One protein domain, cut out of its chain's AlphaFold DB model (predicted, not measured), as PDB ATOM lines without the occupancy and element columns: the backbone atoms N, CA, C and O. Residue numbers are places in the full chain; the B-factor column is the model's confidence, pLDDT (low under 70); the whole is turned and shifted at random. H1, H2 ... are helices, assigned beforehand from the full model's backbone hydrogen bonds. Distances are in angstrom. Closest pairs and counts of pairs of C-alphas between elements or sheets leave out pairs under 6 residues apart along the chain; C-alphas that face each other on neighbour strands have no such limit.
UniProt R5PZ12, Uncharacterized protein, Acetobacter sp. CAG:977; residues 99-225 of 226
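What this domain is: This is residues 99 to 225 of the 226 residues of an uncharacterized protein of Acetobacter sp. CAG:977 (UniProt R5PZ12). Long helices H3 and H4 cross as an X; H2 and H5 pack on H4, and H1 reaches out from H3's end. The all-helix printed part has 127 residues, with H1 to H5 in chain order and no named strand. It is only just loose, close to compact, with radius of gyration of the C-alphas 17.1 A and spans of 49 by 35 by 24 A.

How they stand to each other: H3, residues 145 to 168, touches H4, residues 176 to 201, at a steep tilt of 52 degrees, closest at C-alphas 160 and 186, 4.7 A. H5, residues 208 to 223, forms a hairpin with H4, closest at C-alphas 221 and 192, 7.0 A. Each O i to N i+4 pair is within hydrogen-bond range, but in H2, residues 122 to 131, 4 of 6.

Where its parts are: H1, residues 100 to 113, begins at C-alpha (67.517, 45.698, 80.762); H5 ends at (74.085, 52.069, 45.937). H3 is 34.6 A long, H4 36.8 A.

The domain as a whole: The printed part has no cut, the H2 to H3 link is long, and 26 residues have pLDDT under 70, among them 213 to 225.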
ATOM      1  N   PRO A  99      66.257  49.973  78.887       85.19
ATOM      2  CA  PRO A  99      65.965  49.132  80.045       85.19
ATOM      3  C   PRO A  99      66.406  47.684  79.824       85.19
ATOM      4  O   PRO A  99      66.106  47.099  78.780       85.19
ATOM      5  N   GLN A 100      67.055  47.086  80.825       84.62
ATOM      6  CA  GLN A 100      67.517  45.698  80.762       84.62
ATOM      7  C   GLN A 100      66.377  44.734  80.401       84.62
ATOM      8  O   GLN A 100      66.566  43.844  79.572       84.62
ATOM      9  N   GLU A 101      65.168  44.952  80.934       87.12
ATOM     10  CA  GLU A 101      64.016  44.098  80.631       87.12
ATOM     11  C   GLU A 101      63.614  44.154  79.147       87.12
ATOM     12  O   GLU A 101      63.086  43.180  78.606       87.12
ATOM     13  N   LEU A 102      63.858  45.279  78.463       87.81
ATOM     14  CA  LEU A 102      63.615  45.400  77.025       87.81
ATOM     15  C   LEU A 102      64.661  44.617  76.221       87.81
ATOM     16  O   LEU A 102      64.289  43.947  75.260       87.81
ATOM     17  N   ILE A 103      65.931  44.654  76.634       86.31
ATOM     18  CA  ILE A 103      67.008  43.888  75.989       86.31
ATOM     19  C   ILE A 103      66.730  42.387  76.115       86.31
ATOM     20  O   ILE A 103      66.724  41.687  75.107       86.31
ATOM     21  N   GLU A 104      66.424  41.898  77.319       88.88
ATOM     22  CA  GLU A 104      66.111  40.481  77.564       88.88
ATOM     23  C   GLU A 104      64.901  40.020  76.741       88.88
ATOM     24  O   GLU A 104      64.970  39.022  76.020       88.88
ATOM     25  N   LYS A 105      63.820  40.812  76.737       92.19
ATOM     26  CA  LYS A 105      62.640  40.556  75.898       92.19
ATOM     27  C   LYS A 105      62.990  40.491  74.407       92.19
ATOM     28  O   LYS A 105      62.419  39.677  73.678       92.19
ATOM     29  N   ASN A 106      63.868  41.373  73.933       92.12
ATOM     30  CA  ASN A 106      64.284  41.396  72.536       92.12
ATOM     31  C   ASN A 106      65.174  40.199  72.191       92.12
ATOM     32  O   ASN A 106      64.962  39.614  71.135       92.12
ATOM     33  N   ILE A 107      66.081  39.774  73.075       92.50
ATOM     34  CA  ILE A 107      66.886  38.553  72.899       92.50
ATOM     35  C   ILE A 107      65.969  37.342  72.683       92.50
ATOM     36  O   ILE A 107      66.105  36.645  71.674       92.50
ATOM     37  N   ASP A 108      64.987  37.140  73.565       93.81
ATOM     38  CA  ASP A 108      64.038  36.027  73.456       93.81
ATOM     39  C   ASP A 108      63.241  36.094  72.147       93.81
ATOM     40  O   ASP A 108      63.093  35.104  71.424       93.81
ATOM     41  N   LYS A 109      62.743  37.287  71.804       95.25
ATOM     42  CA  LYS A 109      61.939  37.491  70.597       95.25
ATOM     43  C   LYS A 109      62.750  37.282  69.320       95.25
ATOM     44  O   LYS A 109      62.253  36.626  68.406       95.25
ATOM     45  N   ILE A 110      63.977  37.796  69.248       94.25
ATOM     46  CA  ILE A 110      64.890  37.573  68.119       94.25
ATOM     47  C   ILE A 110      65.199  36.081  67.991       94.25
ATOM     48  O   ILE A 110      65.151  35.556  66.882       94.25
ATOM     49  N   GLY A 111      65.427  35.377  69.105       91.75
ATOM     50  CA  GLY A 111      65.657  33.931  69.111       91.75
ATOM     51  C   GLY A 111      64.518  33.137  68.463       91.75
ATOM     52  O   GLY A 111      64.773  32.218  67.685       91.75
ATOM     53  N   VAL A 112      63.263  33.526  68.713       93.94
ATOM     54  CA  VAL A 112      62.087  32.932  68.050       93.94
ATOM     55  C   VAL A 112      62.023  33.316  66.568       93.94
ATOM     56  O   VAL A 112      61.800  32.456  65.715       93.94
ATOM     57  N   LEU A 113      62.226  34.596  66.241       94.31
ATOM     58  CA  LEU A 113      62.159  35.098  64.863       94.31
ATOM     59  C   LEU A 113      63.241  34.473  63.964       94.31
ATOM     60  O   LEU A 113      62.953  34.133  62.817       94.31
ATOM     61  N   ALA A 114      64.441  34.226  64.496       90.38
ATOM     62  CA  ALA A 114      65.564  33.616  63.782       90.38
ATOM     63  C   ALA A 114      65.332  32.156  63.364       90.38
ATOM     64  O   ALA A 114      66.012  31.658  62.463       90.38
ATOM     65  N   GLN A 115      64.371  31.474  63.990       89.19
ATOM     66  CA  GLN A 115      63.961  30.115  63.631       89.19
ATOM     67  C   GLN A 115      62.860  30.092  62.563       89.19
ATOM     68  O   GLN A 115      62.538  29.027  62.032       89.19
ATOM     69  N   MET A 116      62.252  31.238  62.239       88.19
ATOM     70  CA  MET A 116      61.159  31.278  61.272       88.19
ATOM     71  C   MET A 116      61.665  31.023  59.846       88.19
ATOM     72  O   MET A 116      62.711  31.538  59.448       88.19
ATOM     73  N   PRO A 117      60.899  30.297  59.014       86.69
ATOM     74  CA  PRO A 117      61.253  30.114  57.616       86.69
ATOM     75  C   PRO A 117      61.111  31.445  56.859       86.69
ATOM     76  O   PRO A 117      60.008  31.978  56.691       86.69
ATOM     77  N   PHE A 118      62.237  31.990  56.396       88.12
ATOM     78  CA  PHE A 118      62.275  33.206  55.574       88.12
ATOM     79  C   PHE A 118      62.733  32.952  54.132       88.12
ATOM     80  O   PHE A 118      62.377  33.734  53.256       88.12
ATOM     81  N   LYS A 119      63.423  31.833  53.851       84.75
ATOM     82  CA  LYS A 119      63.960  31.511  52.512       84.75
ATOM     83  C   LYS A 119      62.904  31.512  51.401       84.75
ATOM     84  O   LYS A 119      63.165  31.941  50.287       84.75
ATOM     85  N   SER A 120      61.691  31.052  51.709       82.75
ATOM     86  CA  SER A 120      60.577  30.977  50.754       82.75
ATOM     87  C   SER A 120      59.828  32.299  50.563       82.75
ATOM     88  O   SER A 120      58.877  32.360  49.779       82.75
ATOM     89  N   ARG A 121      60.204  33.363  51.281       88.19
ATOM     90  CA  ARG A 121      59.519  34.657  51.201       88.19
ATOM     91  C   ARG A 121      59.961  35.417  49.945       88.19
ATOM     92  O   ARG A 121      61.157  35.461  49.666       88.19
ATOM     93  N   PRO A 122      59.038  36.094  49.231       89.06
ATOM     94  CA  PRO A 122      59.356  36.808  47.992       89.06
ATOM     95  C   PRO A 122      60.509  37.808  48.109       89.06
ATOM     96  O   PRO A 122      61.316  37.886  47.191       89.06
ATOM     97  N   ALA A 123      60.614  38.510  49.242       87.12
ATOM     98  CA  ALA A 123      61.680  39.482  49.490       87.12
ATOM     99  C   ALA A 123      63.085  38.862  49.403       87.12
ATOM    100  O   ALA A 123      63.993  39.475  48.871       87.12
ATOM    101  N   PHE A 124      63.262  37.612  49.839       92.25
ATOM    102  CA  PHE A 124      64.574  36.963  49.874       92.25
ATOM    103  C   PHE A 124      64.916  36.212  48.586       92.25
ATOM    104  O   PHE A 124      66.060  35.803  48.396       92.25
ATOM    105  N   LYS A 125      63.940  36.019  47.690       89.25
ATOM    106  CA  LYS A 125      64.081  35.166  46.504       89.25
ATOM    107  C   LYS A 125      65.297  35.546  45.658       89.25
ATOM    108  O   LYS A 125      66.073  34.674  45.284       89.25
ATOM    109  N   GLN A 126      65.482  36.840  45.401       85.19
ATOM    110  CA  GLN A 126      66.598  37.330  44.591       85.19
ATOM    111  C   GLN A 126      67.960  37.046  45.242       85.19
ATOM    112  O   GLN A 126      68.910  36.719  44.540       85.19
ATOM    113  N   LEU A 127      68.059  37.115  46.573       87.25
ATOM    114  CA  LEU A 127      69.300  36.816  47.294       87.25
ATOM    115  C   LEU A 127      69.680  35.346  47.160       87.25
ATOM    116  O   LEU A 127      70.821  35.038  46.836       87.25
ATOM    117  N   PHE A 128      68.711  34.446  47.326       88.44
ATOM    118  CA  PHE A 128      68.941  33.012  47.149       88.44
ATOM    119  C   PHE A 128      69.268  32.644  45.697       88.44
ATOM    120  O   PHE A 128      70.130  31.803  45.470       88.44
ATOM    121  N   GLU A 129      68.662  33.314  44.712       84.19
ATOM    122  CA  GLU A 129      69.020  33.143  43.296       84.19
ATOM    123  C   GLU A 129      70.443  33.616  42.965       84.19
ATOM    124  O   GLU A 129      71.056  33.099  42.029       84.19
ATOM    125  N   ILE A 130      70.966  34.619  43.677       80.75
ATOM    126  CA  ILE A 130      72.359  35.055  43.531       80.75
ATOM    127  C   ILE A 130      73.284  34.051  44.216       80.75
ATOM    128  O   ILE A 130      74.220  33.584  43.575       80.75
ATOM    129  N   ILE A 131      72.997  33.674  45.467       84.12
ATOM    130  CA  ILE A 131      73.781  32.693  46.235       84.12
ATOM    131  C   ILE A 131      73.924  31.381  45.457       84.12
ATOM    132  O   ILE A 131      75.033  30.877  45.325       84.12
ATOM    133  N   SER A 132      72.844  30.879  44.846       81.69
ATOM    134  CA  SER A 132      72.865  29.627  44.073       81.69
ATOM    135  C   SER A 132      73.733  29.665  42.808       81.69
ATOM    136  O   SER A 132      73.882  28.646  42.142       81.69
ATOM    137  N   LYS A 133      74.219  30.845  42.406       78.75
ATOM    138  CA  LYS A 133      75.097  31.026  41.241       78.75
ATOM    139  C   LYS A 133      76.570  31.156  41.625       78.75
ATOM    140  O   LYS A 133      77.396  31.248  40.721       78.75
ATOM    141  N   ILE A 134      76.890  31.225  42.917       75.75
ATOM    142  CA  ILE A 134      78.267  31.380  43.382       75.75
ATOM    143  C   ILE A 134      78.886  29.996  43.510       75.75
ATOM    144  O   ILE A 134      78.469  29.217  44.358       75.75
ATOM    145  N   ASP A 135      79.894  29.719  42.690       75.19
ATOM    146  CA  ASP A 135      80.644  28.469  42.739       75.19
ATOM    147  C   ASP A 135      81.886  28.642  43.620       75.19
ATOM    148  O   ASP A 135      82.801  29.393  43.277       75.19
ATOM    149  N   LEU A 136      81.911  27.972  44.774       73.44
ATOM    150  CA  LEU A 136      83.073  27.997  45.657       73.44
ATOM    151  C   LEU A 136      84.119  27.004  45.148       73.44
ATOM    152  O   LEU A 136      83.836  25.810  45.055       73.44
ATOM    153  N   THR A 137      85.335  27.475  44.887       72.38
ATOM    154  CA  THR A 137      86.437  26.619  44.432       72.38
ATOM    155  C   THR A 137      87.458  26.340  45.532       72.38
ATOM    156  O   THR A 137      87.690  27.175  46.407       72.38
ATOM    157  N   ASP A 138      88.114  25.182  45.464       76.25
ATOM    158  CA  ASP A 138      89.299  24.883  46.266       76.25
ATOM    159  C   ASP A 138      90.542  25.672  45.796       76.25
ATOM    160  O   ASP A 138      90.516  26.438  44.830       76.25
ATOM    161  N   GLU A 139      91.664  25.459  46.482       74.38
ATOM    162  CA  GLU A 139      92.972  26.054  46.169       74.38
ATOM    163  C   GLU A 139      93.536  25.688  44.784       74.38
ATOM    164  O   GLU A 139      94.440  26.360  44.289       74.38
ATOM    165  N   ASN A 140      92.992  24.653  44.141       76.94
ATOM    166  CA  ASN A 140      93.362  24.198  42.804       76.94
ATOM    167  C   ASN A 140      92.356  24.654  41.731       76.94
ATOM    168  O   ASN A 140      92.521  24.312  40.559       76.94
ATOM    169  N   GLY A 141      91.329  25.424  42.110       68.50
ATOM    170  CA  GLY A 141      90.279  25.901  41.211       68.50
ATOM    171  C   GLY A 141      89.204  24.859  40.890       68.50
ATOM    172  O   GLY A 141      88.444  25.056  39.944       68.50
ATOM    173  N   ASN A 142      89.123  23.755  41.640       80.69
ATOM    174  CA  ASN A 142      88.047  22.781  41.480       80.69
ATOM    175  C   ASN A 142      86.803  23.250  42.233       80.69
ATOM    176  O   ASN A 142      86.891  23.604  43.408       80.69
ATOM    177  N   SER A 143      85.645  23.196  41.576       80.06
ATOM    178  CA  SER A 143      84.350  23.446  42.216       80.06
ATOM    179  C   SER A 143      84.117  22.482  43.382       80.06
ATOM    180  O   SER A 143      84.312  21.270  43.252       80.06
ATOM    181  N   LEU A 144      83.653  23.025  44.505       83.12
ATOM    182  CA  LEU A 144      83.198  22.268  45.673       83.12
ATOM    183  C   LEU A 144      81.730  21.820  45.548       83.12
ATOM    184  O   LEU A 144      81.210  21.156  46.445       83.12
ATOM    185  N   GLY A 145      81.049  22.166  44.451       85.25
ATOM    186  CA  GLY A 145      79.680  21.744  44.164       85.25
ATOM    187  C   GLY A 145      78.677  22.123  45.260       85.25
ATOM    188  O   GLY A 145      78.706  23.226  45.803       85.25
ATOM    189  N   GLU A 146      77.772  21.194  45.584       86.06
ATOM    190  CA  GLU A 146      76.688  21.399  46.559       86.06
ATOM    191  C   GLU A 146      77.209  21.752  47.962       86.06
ATOM    192  O   GLU A 146      76.664  22.637  48.612       86.06
ATOM    193  N   GLU A 147      78.328  21.159  48.391       84.56
ATOM    194  CA  GLU A 147      78.955  21.476  49.682       84.56
ATOM    195  C   GLU A 147      79.462  22.929  49.728       84.56
ATOM    196  O   GLU A 147      79.324  23.623  50.740       84.56
ATOM    197  N   GLY A 148      80.012  23.420  48.613       80.94
ATOM    198  CA  GLY A 148      80.417  24.816  48.462       80.94
ATOM    199  C   GLY A 148      79.231  25.777  48.530       80.94
ATOM    200  O   GLY A 148      79.287  26.779  49.248       80.94
ATOM    201  N   HIS A 149      78.143  25.444  47.833       82.25
ATOM    202  CA  HIS A 149      76.901  26.219  47.857       82.25
ATOM    203  C   HIS A 149      76.301  26.298  49.265       82.25
ATOM    204  O   HIS A 149      76.042  27.399  49.756       82.25
ATOM    205  N   ASP A 150      76.154  25.158  49.944       86.00
ATOM    206  CA  ASP A 150      75.618  25.086  51.306       86.00
ATOM    207  C   ASP A 150      76.452  25.920  52.282       86.00
ATOM    208  O   ASP A 150      75.918  26.585  53.177       86.00
ATOM    209  N   ARG A 151      77.776  25.930  52.096       84.69
ATOM    210  CA  ARG A 151      78.695  26.706  52.928       84.69
ATOM    211  C   ARG A 151      78.544  28.208  52.715       84.69
ATOM    212  O   ARG A 151      78.514  28.938  53.707       84.69
ATOM    213  N   ILE A 152      78.440  28.677  51.472       83.69
ATOM    214  CA  ILE A 152      78.205  30.100  51.177       83.69
ATOM    215  C   ILE A 152      76.855  30.528  51.742       83.69
ATOM    216  O   ILE A 152      76.778  31.530  52.453       83.69
ATOM    217  N   GLU A 153      75.808  29.750  51.474       88.75
ATOM    218  CA  GLU A 153      74.461  30.045  51.947       88.75
ATOM    219  C   GLU A 153      74.419  30.134  53.477       88.75
ATOM    220  O   GLU A 153      73.939  31.125  54.029       88.75
ATOM    221  N   THR A 154      74.983  29.138  54.163       89.25
ATOM    222  CA  THR A 154      75.068  29.121  55.629       89.25
ATOM    223  C   THR A 154      75.856  30.318  56.149       89.25
ATOM    224  O   THR A 154      75.416  30.976  57.088       89.25
ATOM    225  N   THR A 155      76.989  30.647  55.525       85.00
ATOM    226  CA  THR A 155      77.835  31.773  55.946       85.00
ATOM    227  C   THR A 155      77.088  33.100  55.837       85.00
ATOM    228  O   THR A 155      77.031  33.846  56.811       85.00
ATOM    229  N   VAL A 156      76.468  33.384  54.687       88.69
ATOM    230  CA  VAL A 156      75.722  34.635  54.474       88.69
ATOM    231  C   VAL A 156      74.547  34.743  55.447       88.69
ATOM    232  O   VAL A 156      74.321  35.809  56.016       88.69
ATOM    233  N   ILE A 157      73.817  33.647  55.675       91.69
ATOM    234  CA  ILE A 157      72.661  33.639  56.578       91.69
ATOM    235  C   ILE A 157      73.075  33.845  58.035       91.69
ATOM    236  O   ILE A 157      72.469  34.663  58.724       91.69
ATOM    237  N   GLU A 158      74.056  33.095  58.534       90.19
ATOM    238  CA  GLU A 158      74.425  33.147  59.953       90.19
ATOM    239  C   GLU A 158      75.122  34.467  60.312       90.19
ATOM    240  O   GLU A 158      74.862  35.025  61.383       90.19
ATOM    241  N   LEU A 159      75.910  35.040  59.392       87.50
ATOM    242  CA  LEU A 159      76.429  36.403  59.545       87.50
ATOM    243  C   LEU A 159      75.288  37.424  59.586       87.50
ATOM    244  O   LEU A 159      75.200  38.209  60.529       87.50
ATOM    245  N   ALA A 160      74.345  37.348  58.646       91.12
ATOM    246  CA  ALA A 160      73.215  38.269  58.613       91.12
ATOM    247  C   ALA A 160      72.324  38.168  59.859       91.12
ATOM    248  O   ALA A 160      71.863  39.187  60.374       91.12
ATOM    249  N   LYS A 161      72.094  36.960  60.389       91.75
ATOM    250  CA  LYS A 161      71.377  36.765  61.661       91.75
ATOM    251  C   LYS A 161      72.116  37.400  62.833       91.75
ATOM    252  O   LYS A 161      71.463  37.975  63.700       91.75
ATOM    253  N   THR A 162      73.442  37.306  62.853       88.56
ATOM    254  CA  THR A 162      74.282  37.916  63.889       88.56
ATOM    255  C   THR A 162      74.194  39.442  63.830       88.56
ATOM    256  O   THR A 162      73.903  40.077  64.841       88.56
ATOM    257  N   ASP A 163      74.326  40.031  62.641       84.62
ATOM    258  CA  ASP A 163      74.178  41.478  62.437       84.62
ATOM    259  C   ASP A 163      72.774  41.961  62.823       84.62
ATOM    260  O   ASP A 163      72.609  42.967  63.517       84.62
ATOM    261  N   THR A 164      71.750  41.204  62.423       90.31
ATOM    262  CA  THR A 164      70.346  41.482  62.753       90.31
ATOM    263  C   THR A 164      70.097  41.406  64.251       90.31
ATOM    264  O   THR A 164      69.368  42.239  64.790       90.31
ATOM    265  N   PHE A 165      70.703  40.431  64.933       90.44
ATOM    266  CA  PHE A 165      70.617  40.295  66.381       90.44
ATOM    267  C   PHE A 165      71.117  41.566  67.059       90.44
ATOM    268  O   PHE A 165      70.343  42.206  67.769       90.44
ATOM    269  N   PHE A 166      72.354  41.980  66.777       83.50
ATOM    270  CA  PHE A 166      72.932  43.172  67.396       83.50
ATOM    271  C   PHE A 166      72.152  44.444  67.048       83.50
ATOM    272  O   PHE A 166      71.840  45.226  67.943       83.50
ATOM    273  N   SER A 167      71.740  44.598  65.788       84.38
ATOM    274  CA  SER A 167      70.997  45.777  65.318       84.38
ATOM    275  C   SER A 167      69.625  45.941  65.984       84.38
ATOM    276  O   SER A 167      69.099  47.049  66.064       84.38
ATOM    277  N   LEU A 168      69.015  44.846  66.454       88.75
ATOM    278  CA  LEU A 168      67.658  44.848  67.007       88.75
ATOM    279  C   LEU A 168      67.597  44.686  68.528       88.75
ATOM    280  O   LEU A 168      66.500  44.780  69.086       88.75
ATOM    281  N   LEU A 169      68.732  44.511  69.216       87.31
ATOM    282  CA  LEU A 169      68.779  44.409  70.683       87.31
ATOM    283  C   LEU A 169      68.066  45.581  71.366       87.31
ATOM    284  O   LEU A 169      67.296  45.388  72.307       87.31
ATOM    285  N   GLY A 170      68.262  46.792  70.846       82.50
ATOM    286  CA  GLY A 170      67.674  48.018  71.379       82.50
ATOM    287  C   GLY A 170      66.310  48.420  70.811       82.50
ATOM    288  O   GLY A 170      65.807  49.502  71.124       82.50
ATOM    289  N   ALA A 171      65.693  47.601  69.956       85.12
ATOM    290  CA  ALA A 171      64.481  47.994  69.245       85.12
ATOM    291  C   ALA A 171      63.278  48.146  70.195       85.12
ATOM    292  O   ALA A 171      62.833  47.189  70.828       85.12
ATOM    293  N   LYS A 172      62.687  49.347  70.252       84.88
ATOM    294  CA  LYS A 172      61.497  49.622  71.087       84.88
ATOM    295  C   LYS A 172      60.270  48.818  70.649       84.88
ATOM    296  O   LYS A 172      59.511  48.342  71.488       84.88
ATOM    297  N   ASN A 173      60.100  48.662  69.336       86.50
ATOM    298  CA  ASN A 173      58.974  47.974  68.710       86.50
ATOM    299  C   ASN A 173      59.490  46.885  67.765       86.50
ATOM    300  O   ASN A 173      59.325  46.973  66.554       86.50
ATOM    301  N   LEU A 174      60.149  45.870  68.321       90.81
ATOM    302  CA  LEU A 174      60.540  44.701  67.543       90.81
ATOM    303  C   LEU A 174      59.293  43.941  67.079       90.81
ATOM    304  O   LEU A 174      58.479  43.541  67.913       90.81
ATOM    305  N   ASP A 175      59.164  43.678  65.784       93.25
ATOM    306  CA  ASP A 175      58.170  42.783  65.192       93.25
ATOM    307  C   ASP A 175      58.775  41.957  64.040       93.25
ATOM    308  O   ASP A 175      59.977  42.014  63.781       93.25
ATOM    309  N   LEU A 176      57.950  41.114  63.411       92.88
ATOM    310  CA  LEU A 176      58.394  40.231  62.333       92.88
ATOM    311  C   LEU A 176      58.835  41.010  61.089       92.88
ATOM    312  O   LEU A 176      59.780  40.598  60.425       92.88
ATOM    313  N   GLU A 177      58.141  42.091  60.748       93.44
ATOM    314  CA  GLU A 177      58.429  42.856  59.537       93.44
ATOM    315  C   GLU A 177      59.759  43.593  59.685       93.44
ATOM    316  O   GLU A 177      60.630  43.458  58.828       93.44
ATOM    317  N   LEU A 178      59.967  44.257  60.825       93.06
ATOM    318  CA  LEU A 178      61.235  44.893  61.158       93.06
ATOM    319  C   LEU A 178      62.389  43.885  61.140       93.06
ATOM    320  O   LEU A 178      63.425  44.156  60.539       93.06
ATOM    321  N   TYR A 179      62.203  42.711  61.753       94.69
ATOM    322  CA  TYR A 179      63.226  41.664  61.756       94.69
ATOM    323  C   TYR A 179      63.592  41.199  60.346       94.69
ATOM    324  O   TYR A 179      64.770  41.099  60.019       94.69
ATOM    325  N   LEU A 180      62.594  40.926  59.501       94.81
ATOM    326  CA  LEU A 180      62.837  40.444  58.141       94.81
ATOM    327  C   LEU A 180      63.492  41.503  57.258       94.81
ATOM    328  O   LEU A 180      64.337  41.139  56.447       94.81
ATOM    329  N   ASN A 181      63.136  42.777  57.421       92.00
ATOM    330  CA  ASN A 181      63.763  43.866  56.677       92.00
ATOM    331  C   ASN A 181      65.243  43.996  57.053       92.00
ATOM    332  O   ASN A 181      66.100  43.959  56.177       92.00
ATOM    333  N   VAL A 182      65.562  44.031  58.352       91.25
ATOM    334  CA  VAL A 182      66.960  44.102  58.807       91.25
ATOM    335  C   VAL A 182      67.751  42.858  58.396       91.25
ATOM    336  O   VAL A 182      68.889  42.981  57.948       91.25
ATOM    337  N   LEU A 183      67.150  41.665  58.472       94.50
ATOM    338  CA  LEU A 183      67.787  40.425  58.021       94.50
ATOM    339  C   LEU A 183      68.082  40.435  56.523       94.50
ATOM    340  O   LEU A 183      69.150  39.994  56.106       94.50
ATOM    341  N   HIS A 184      67.144  40.922  55.715       93.75
ATOM    342  CA  HIS A 184      67.322  41.038  54.275       93.75
ATOM    343  C   HIS A 184      68.488  41.974  53.931       93.75
ATOM    344  O   HIS A 184      69.386  41.580  53.181       93.75
ATOM    345  N   ASP A 185      68.520  43.160  54.537       88.50
ATOM    346  CA  ASP A 185      69.578  44.149  54.319       88.50
ATOM    347  C   ASP A 185      70.943  43.608  54.774       88.50
ATOM    348  O   ASP A 185      71.946  43.719  54.064       88.50
ATOM    349  N   ALA A 186      70.991  42.931  55.926       89.12
ATOM    350  CA  ALA A 186      72.206  42.293  56.419       89.12
ATOM    351  C   ALA A 186      72.692  41.170  55.484       89.12
ATOM    352  O   ALA A 186      73.891  41.064  55.218       89.12
ATOM    353  N   MET A 187      71.790  40.349  54.933       91.62
ATOM    354  CA  MET A 187      72.150  39.325  53.943       91.62
ATOM    355  C   MET A 187      72.732  39.947  52.674       91.62
ATOM    356  O   MET A 187      73.720  39.439  52.147       91.62
ATOM    357  N   GLN A 188      72.160  41.053  52.194       86.88
ATOM    358  CA  GLN A 188      72.680  41.779  51.037       86.88
ATOM    359  C   GLN A 188      74.101  42.295  51.268       86.88
ATOM    360  O   GLN A 188      74.978  42.078  50.431       86.88
ATOM    361  N   VAL A 189      74.343  42.945  52.410       83.62
ATOM    362  CA  VAL A 189      75.664  43.479  52.768       83.62
ATOM    363  C   VAL A 189      76.699  42.360  52.870       83.62
ATOM    364  O   VAL A 189      77.784  42.478  52.299       83.62
ATOM    365  N   ASN A 190      76.359  41.255  53.536       84.81
ATOM    366  CA  ASN A 190      77.260  40.112  53.684       84.81
ATOM    367  C   ASN A 190      77.558  39.432  52.337       84.81
ATOM    368  O   ASN A 190      78.702  39.062  52.074       84.81
ATOM    369  N   LEU A 191      76.566  39.337  51.449       84.31
ATOM    370  CA  LEU A 191      76.747  38.800  50.101       84.31
ATOM    371  C   LEU A 191      77.661  39.684  49.240       84.31
ATOM    372  O   LEU A 191      78.567  39.173  48.584       84.31
ATOM    373  N   ILE A 192      77.471  41.009  49.276       78.50
ATOM    374  CA  ILE A 192      78.372  41.973  48.626       78.50
ATOM    375  C   ILE A 192      79.794  41.821  49.167       78.50
ATOM    376  O   ILE A 192      80.740  41.748  48.385       78.50
ATOM    377  N   GLY A 193      79.946  41.753  50.492       75.88
ATOM    378  CA  GLY A 193      81.242  41.594  51.146       75.88
ATOM    379  C   GLY A 193      81.966  40.323  50.709       75.88
ATOM    380  O   GLY A 193      83.165  40.373  50.434       75.88
ATOM    381  N   LEU A 194      81.243  39.209  50.578       77.12
ATOM    382  CA  LEU A 194      81.791  37.933  50.118       77.12
ATOM    383  C   LEU A 194      82.266  38.012  48.662       77.12
ATOM    384  O   LEU A 194      83.428  37.716  48.392       77.12
ATOM    385  N   LEU A 195      81.409  38.484  47.751       72.19
ATOM    386  CA  LEU A 195      81.740  38.631  46.326       72.19
ATOM    387  C   LEU A 195      82.917  39.582  46.106       72.19
ATOM    388  O   LEU A 195      83.803  39.330  45.293       72.19
ATOM    389  N   TYR A 196      82.934  40.681  46.853       70.12
ATOM    390  CA  TYR A 196      84.036  41.620  46.820       70.12
ATOM    391  C   TYR A 196      85.329  40.959  47.292       70.12
ATOM    392  O   TYR A 196      86.313  40.994  46.564       70.12
ATOM    393  N   THR A 197      85.316  40.315  48.465       69.00
ATOM    394  CA  THR A 197      86.496  39.655  49.048       69.00
ATOM    395  C   THR A 197      87.094  38.621  48.099       69.00
ATOM    396  O   THR A 197      88.311  38.583  47.941       69.00
ATOM    397  N   GLU A 198      86.262  37.825  47.425       66.75
ATOM    398  CA  GLU A 198      86.715  36.851  46.429       66.75
ATOM    399  C   GLU A 198      87.428  37.523  45.242       66.75
ATOM    400  O   GLU A 198      88.496  37.081  44.810       66.75
ATOM    401  N   GLU A 199      86.881  38.629  44.740       66.38
ATOM    402  CA  GLU A 199      87.445  39.328  43.587       66.38
ATOM    403  C   GLU A 199      88.771  40.027  43.916       66.38
ATOM    404  O   GLU A 199      89.736  39.926  43.157       66.38
ATOM    405  N   ILE A 200      88.875  40.684  45.075       64.25
ATOM    406  CA  ILE A 200      90.140  41.299  45.514       64.25
ATOM    407  C   ILE A 200      91.177  40.279  46.004       64.25
ATOM    408  O   ILE A 200      92.372  40.575  45.924       64.25
ATOM    409  N   ALA A 201      90.782  39.084  46.464       61.69
ATOM    410  CA  ALA A 201      91.719  38.053  46.928       61.69
ATOM    411  C   ALA A 201      92.721  37.632  45.840       61.69
ATOM    412  O   ALA A 201      93.903  37.448  46.131       61.69
ATOM    413  N   LYS A 202      92.290  37.582  44.572       64.81
ATOM    414  CA  LYS A 202      93.138  37.271  43.398       64.81
ATOM    415  C   LYS A 202      94.266  38.283  43.176       64.81
ATOM    416  O   LYS A 202      95.207  38.021  42.429       64.81
ATOM    417  N   HIS A 203      94.163  39.451  43.799       64.50
ATOM    418  CA  HIS A 203      95.043  40.592  43.587       64.50
ATOM    419  C   HIS A 203      95.827  40.991  44.837       64.50
ATOM    420  O   HIS A 203      96.471  42.041  44.849       64.50
ATOM    421  N   TYR A 204      95.776  40.182  45.895       58.31
ATOM    422  CA  TYR A 204      96.474  40.492  47.133       58.31
ATOM    423  C   TYR A 204      97.994  40.227  47.009       58.31
ATOM    424  O   TYR A 204      98.381  39.185  46.477       58.31
ATOM    425  N   PRO A 205      98.880  41.113  47.519       66.00
ATOM    426  CA  PRO A 205      98.581  42.382  48.184       66.00
ATOM    427  C   PRO A 205      98.140  43.481  47.207       66.00
ATOM    428  O   PRO A 205      98.771  43.708  46.176       66.00
ATOM    429  N   LEU A 206      97.082  44.208  47.577       64.75
ATOM    430  CA  LEU A 206      96.515  45.272  46.746       64.75
ATOM    431  C   LEU A 206      97.461  46.478  46.652       64.75
ATOM    432  O   LEU A 206      97.951  46.977  47.671       64.75
ATOM    433  N   SER A 207      97.647  47.007  45.440       76.88
ATOM    434  CA  SER A 207      98.256  48.328  45.244       76.88
ATOM    435  C   SER A 207      97.317  49.444  45.722       76.88
ATOM    436  O   SER A 207      96.106  49.241  45.827       76.88
ATOM    437  N   ASP A 208      97.840  50.642  45.999       75.88
ATOM    438  CA  ASP A 208      97.008  51.755  46.489       75.88
ATOM    439  C   ASP A 208      95.935  52.197  45.472       75.88
ATOM    440  O   ASP A 208      94.819  52.532  45.863       75.88
ATOM    441  N   ASP A 209      96.217  52.087  44.168       76.56
ATOM    442  CA  ASP A 209      95.226  52.305  43.099       76.56
ATOM    443  C   ASP A 209      94.105  51.249  43.130       76.56
ATOM    444  O   ASP A 209      92.927  51.564  42.953       76.56
ATOM    445  N   MET A 210      94.451  49.989  43.417       67.38
ATOM    446  CA  MET A 210      93.472  48.907  43.539       67.38
ATOM    447  C   MET A 210      92.621  49.057  44.797       67.38
ATOM    448  O   MET A 210      91.417  48.845  44.717       67.38
ATOM    449  N   LYS A 211      93.195  49.498  45.923       69.69
ATOM    450  CA  LYS A 211      92.428  49.812  47.141       69.69
ATOM    451  C   LYS A 211      91.381  50.896  46.878       69.69
ATOM    452  O   LYS A 211      90.231  50.725  47.271       69.69
ATOM    453  N   GLN A 212      91.749  51.967  46.169       71.56
ATOM    454  CA  GLN A 212      90.825  53.058  45.846       71.56
ATOM    455  C   GLN A 212      89.700  52.599  44.909       71.56
ATOM    456  O   GLN A 212      88.527  52.802  45.209       71.56
ATOM    457  N   LYS A 213      90.031  51.900  43.815       66.44
ATOM    458  CA  LYS A 213      89.024  51.348  42.887       66.44
ATOM    459  C   LYS A 213      88.076  50.374  43.568       66.44
ATOM    460  O   LYS A 213      86.889  50.336  43.255       66.44
ATOM    461  N   ALA A 214      88.603  49.577  44.485       62.84
ATOM    462  CA  ALA A 214      87.834  48.586  45.197       62.84
ATOM    463  C   ALA A 214      86.900  49.256  46.235       62.84
ATOM    464  O   ALA A 214      85.757  48.828  46.372       62.84
ATOM    465  N   ALA A 215      87.324  50.342  46.892       66.00
ATOM    466  CA  ALA A 215      86.449  51.168  47.731       66.00
ATOM    467  C   ALA A 215      85.314  51.822  46.917       66.00
ATOM    468  O   ALA A 215      84.147  51.726  47.297       66.00
ATOM    469  N   ASP A 216      85.631  52.398  45.752       66.50
ATOM    470  CA  ASP A 216      84.642  53.009  44.854       66.50
ATOM    471  C   ASP A 216      83.637  51.972  44.313       66.50
ATOM    472  O   ASP A 216      82.456  52.265  44.123       66.50
ATOM    473  N   TYR A 217      84.093  50.740  44.058       60.19
ATOM    474  CA  TYR A 217      83.239  49.634  43.622       60.19
ATOM    475  C   TYR A 217      82.294  49.162  44.731       60.19
ATOM    476  O   TYR A 217      81.101  49.000  44.474       60.19
ATOM    477  N   MET A 218      82.780  49.024  45.970       59.09
ATOM    478  CA  MET A 218      81.926  48.733  47.128       59.09
ATOM    479  C   MET A 218      80.865  49.809  47.329       59.09
ATOM    480  O   MET A 218      79.707  49.491  47.579       59.09
ATOM    481  N   GLN A 219      81.225  51.079  47.149       59.16
ATOM    482  CA  GLN A 219      80.275  52.179  47.262       59.16
ATOM    483  C   GLN A 219      79.172  52.102  46.194       59.16
ATOM    484  O   GLN A 219      77.999  52.276  46.515       59.16
ATOM    485  N   LYS A 220      79.513  51.727  44.954       55.47
ATOM    486  CA  LYS A 220      78.529  51.471  43.885       55.47
ATOM    487  C   LYS A 220      77.654  50.246  44.148       55.47
ATOM    488  O   LYS A 220      76.464  50.282  43.856       55.47
ATOM    489  N   LEU A 221      78.220  49.164  44.685       51.75
ATOM    490  CA  LEU A 221      77.449  47.973  45.053       51.75
ATOM    491  C   LEU A 221      76.449  48.277  46.171       51.75
ATOM    492  O   LEU A 221      75.301  47.862  46.081       51.75
ATOM    493  N   VAL A 222      76.847  49.069  47.167       54.31
ATOM    494  CA  VAL A 222      75.949  49.562  48.223       54.31
ATOM    495  C   VAL A 222      74.830  50.445  47.649       54.31
ATOM    496  O   VAL A 222      73.700  50.388  48.127       54.31
ATOM    497  N   GLU A 223      75.099  51.238  46.609       53.59
ATOM    498  CA  GLU A 223      74.085  52.069  45.937       53.59
ATOM    499  C   GLU A 223      73.076  51.267  45.098       53.59
ATOM    500  O   GLU A 223      71.924  51.679  44.995       53.59
ATOM    501  N   LEU A 224      73.476  50.124  44.531       46.50
ATOM    502  CA  LEU A 224      72.606  49.234  43.739       46.50
ATOM    503  C   LEU A 224      71.613  48.421  44.581       46.50
ATOM    504  O   LEU A 224      70.735  47.761  44.030       46.50
ATOM    505  N   VAL A 225      71.788  48.442  45.898       45.97
ATOM    506  CA  VAL A 225      71.061  47.616  46.865       45.97
ATOM    507  C   VAL A 225      69.997  48.422  47.635       45.97
ATOM    508  O   VAL A 225      69.293  47.864  48.468       45.97
TER     509      VAL A 225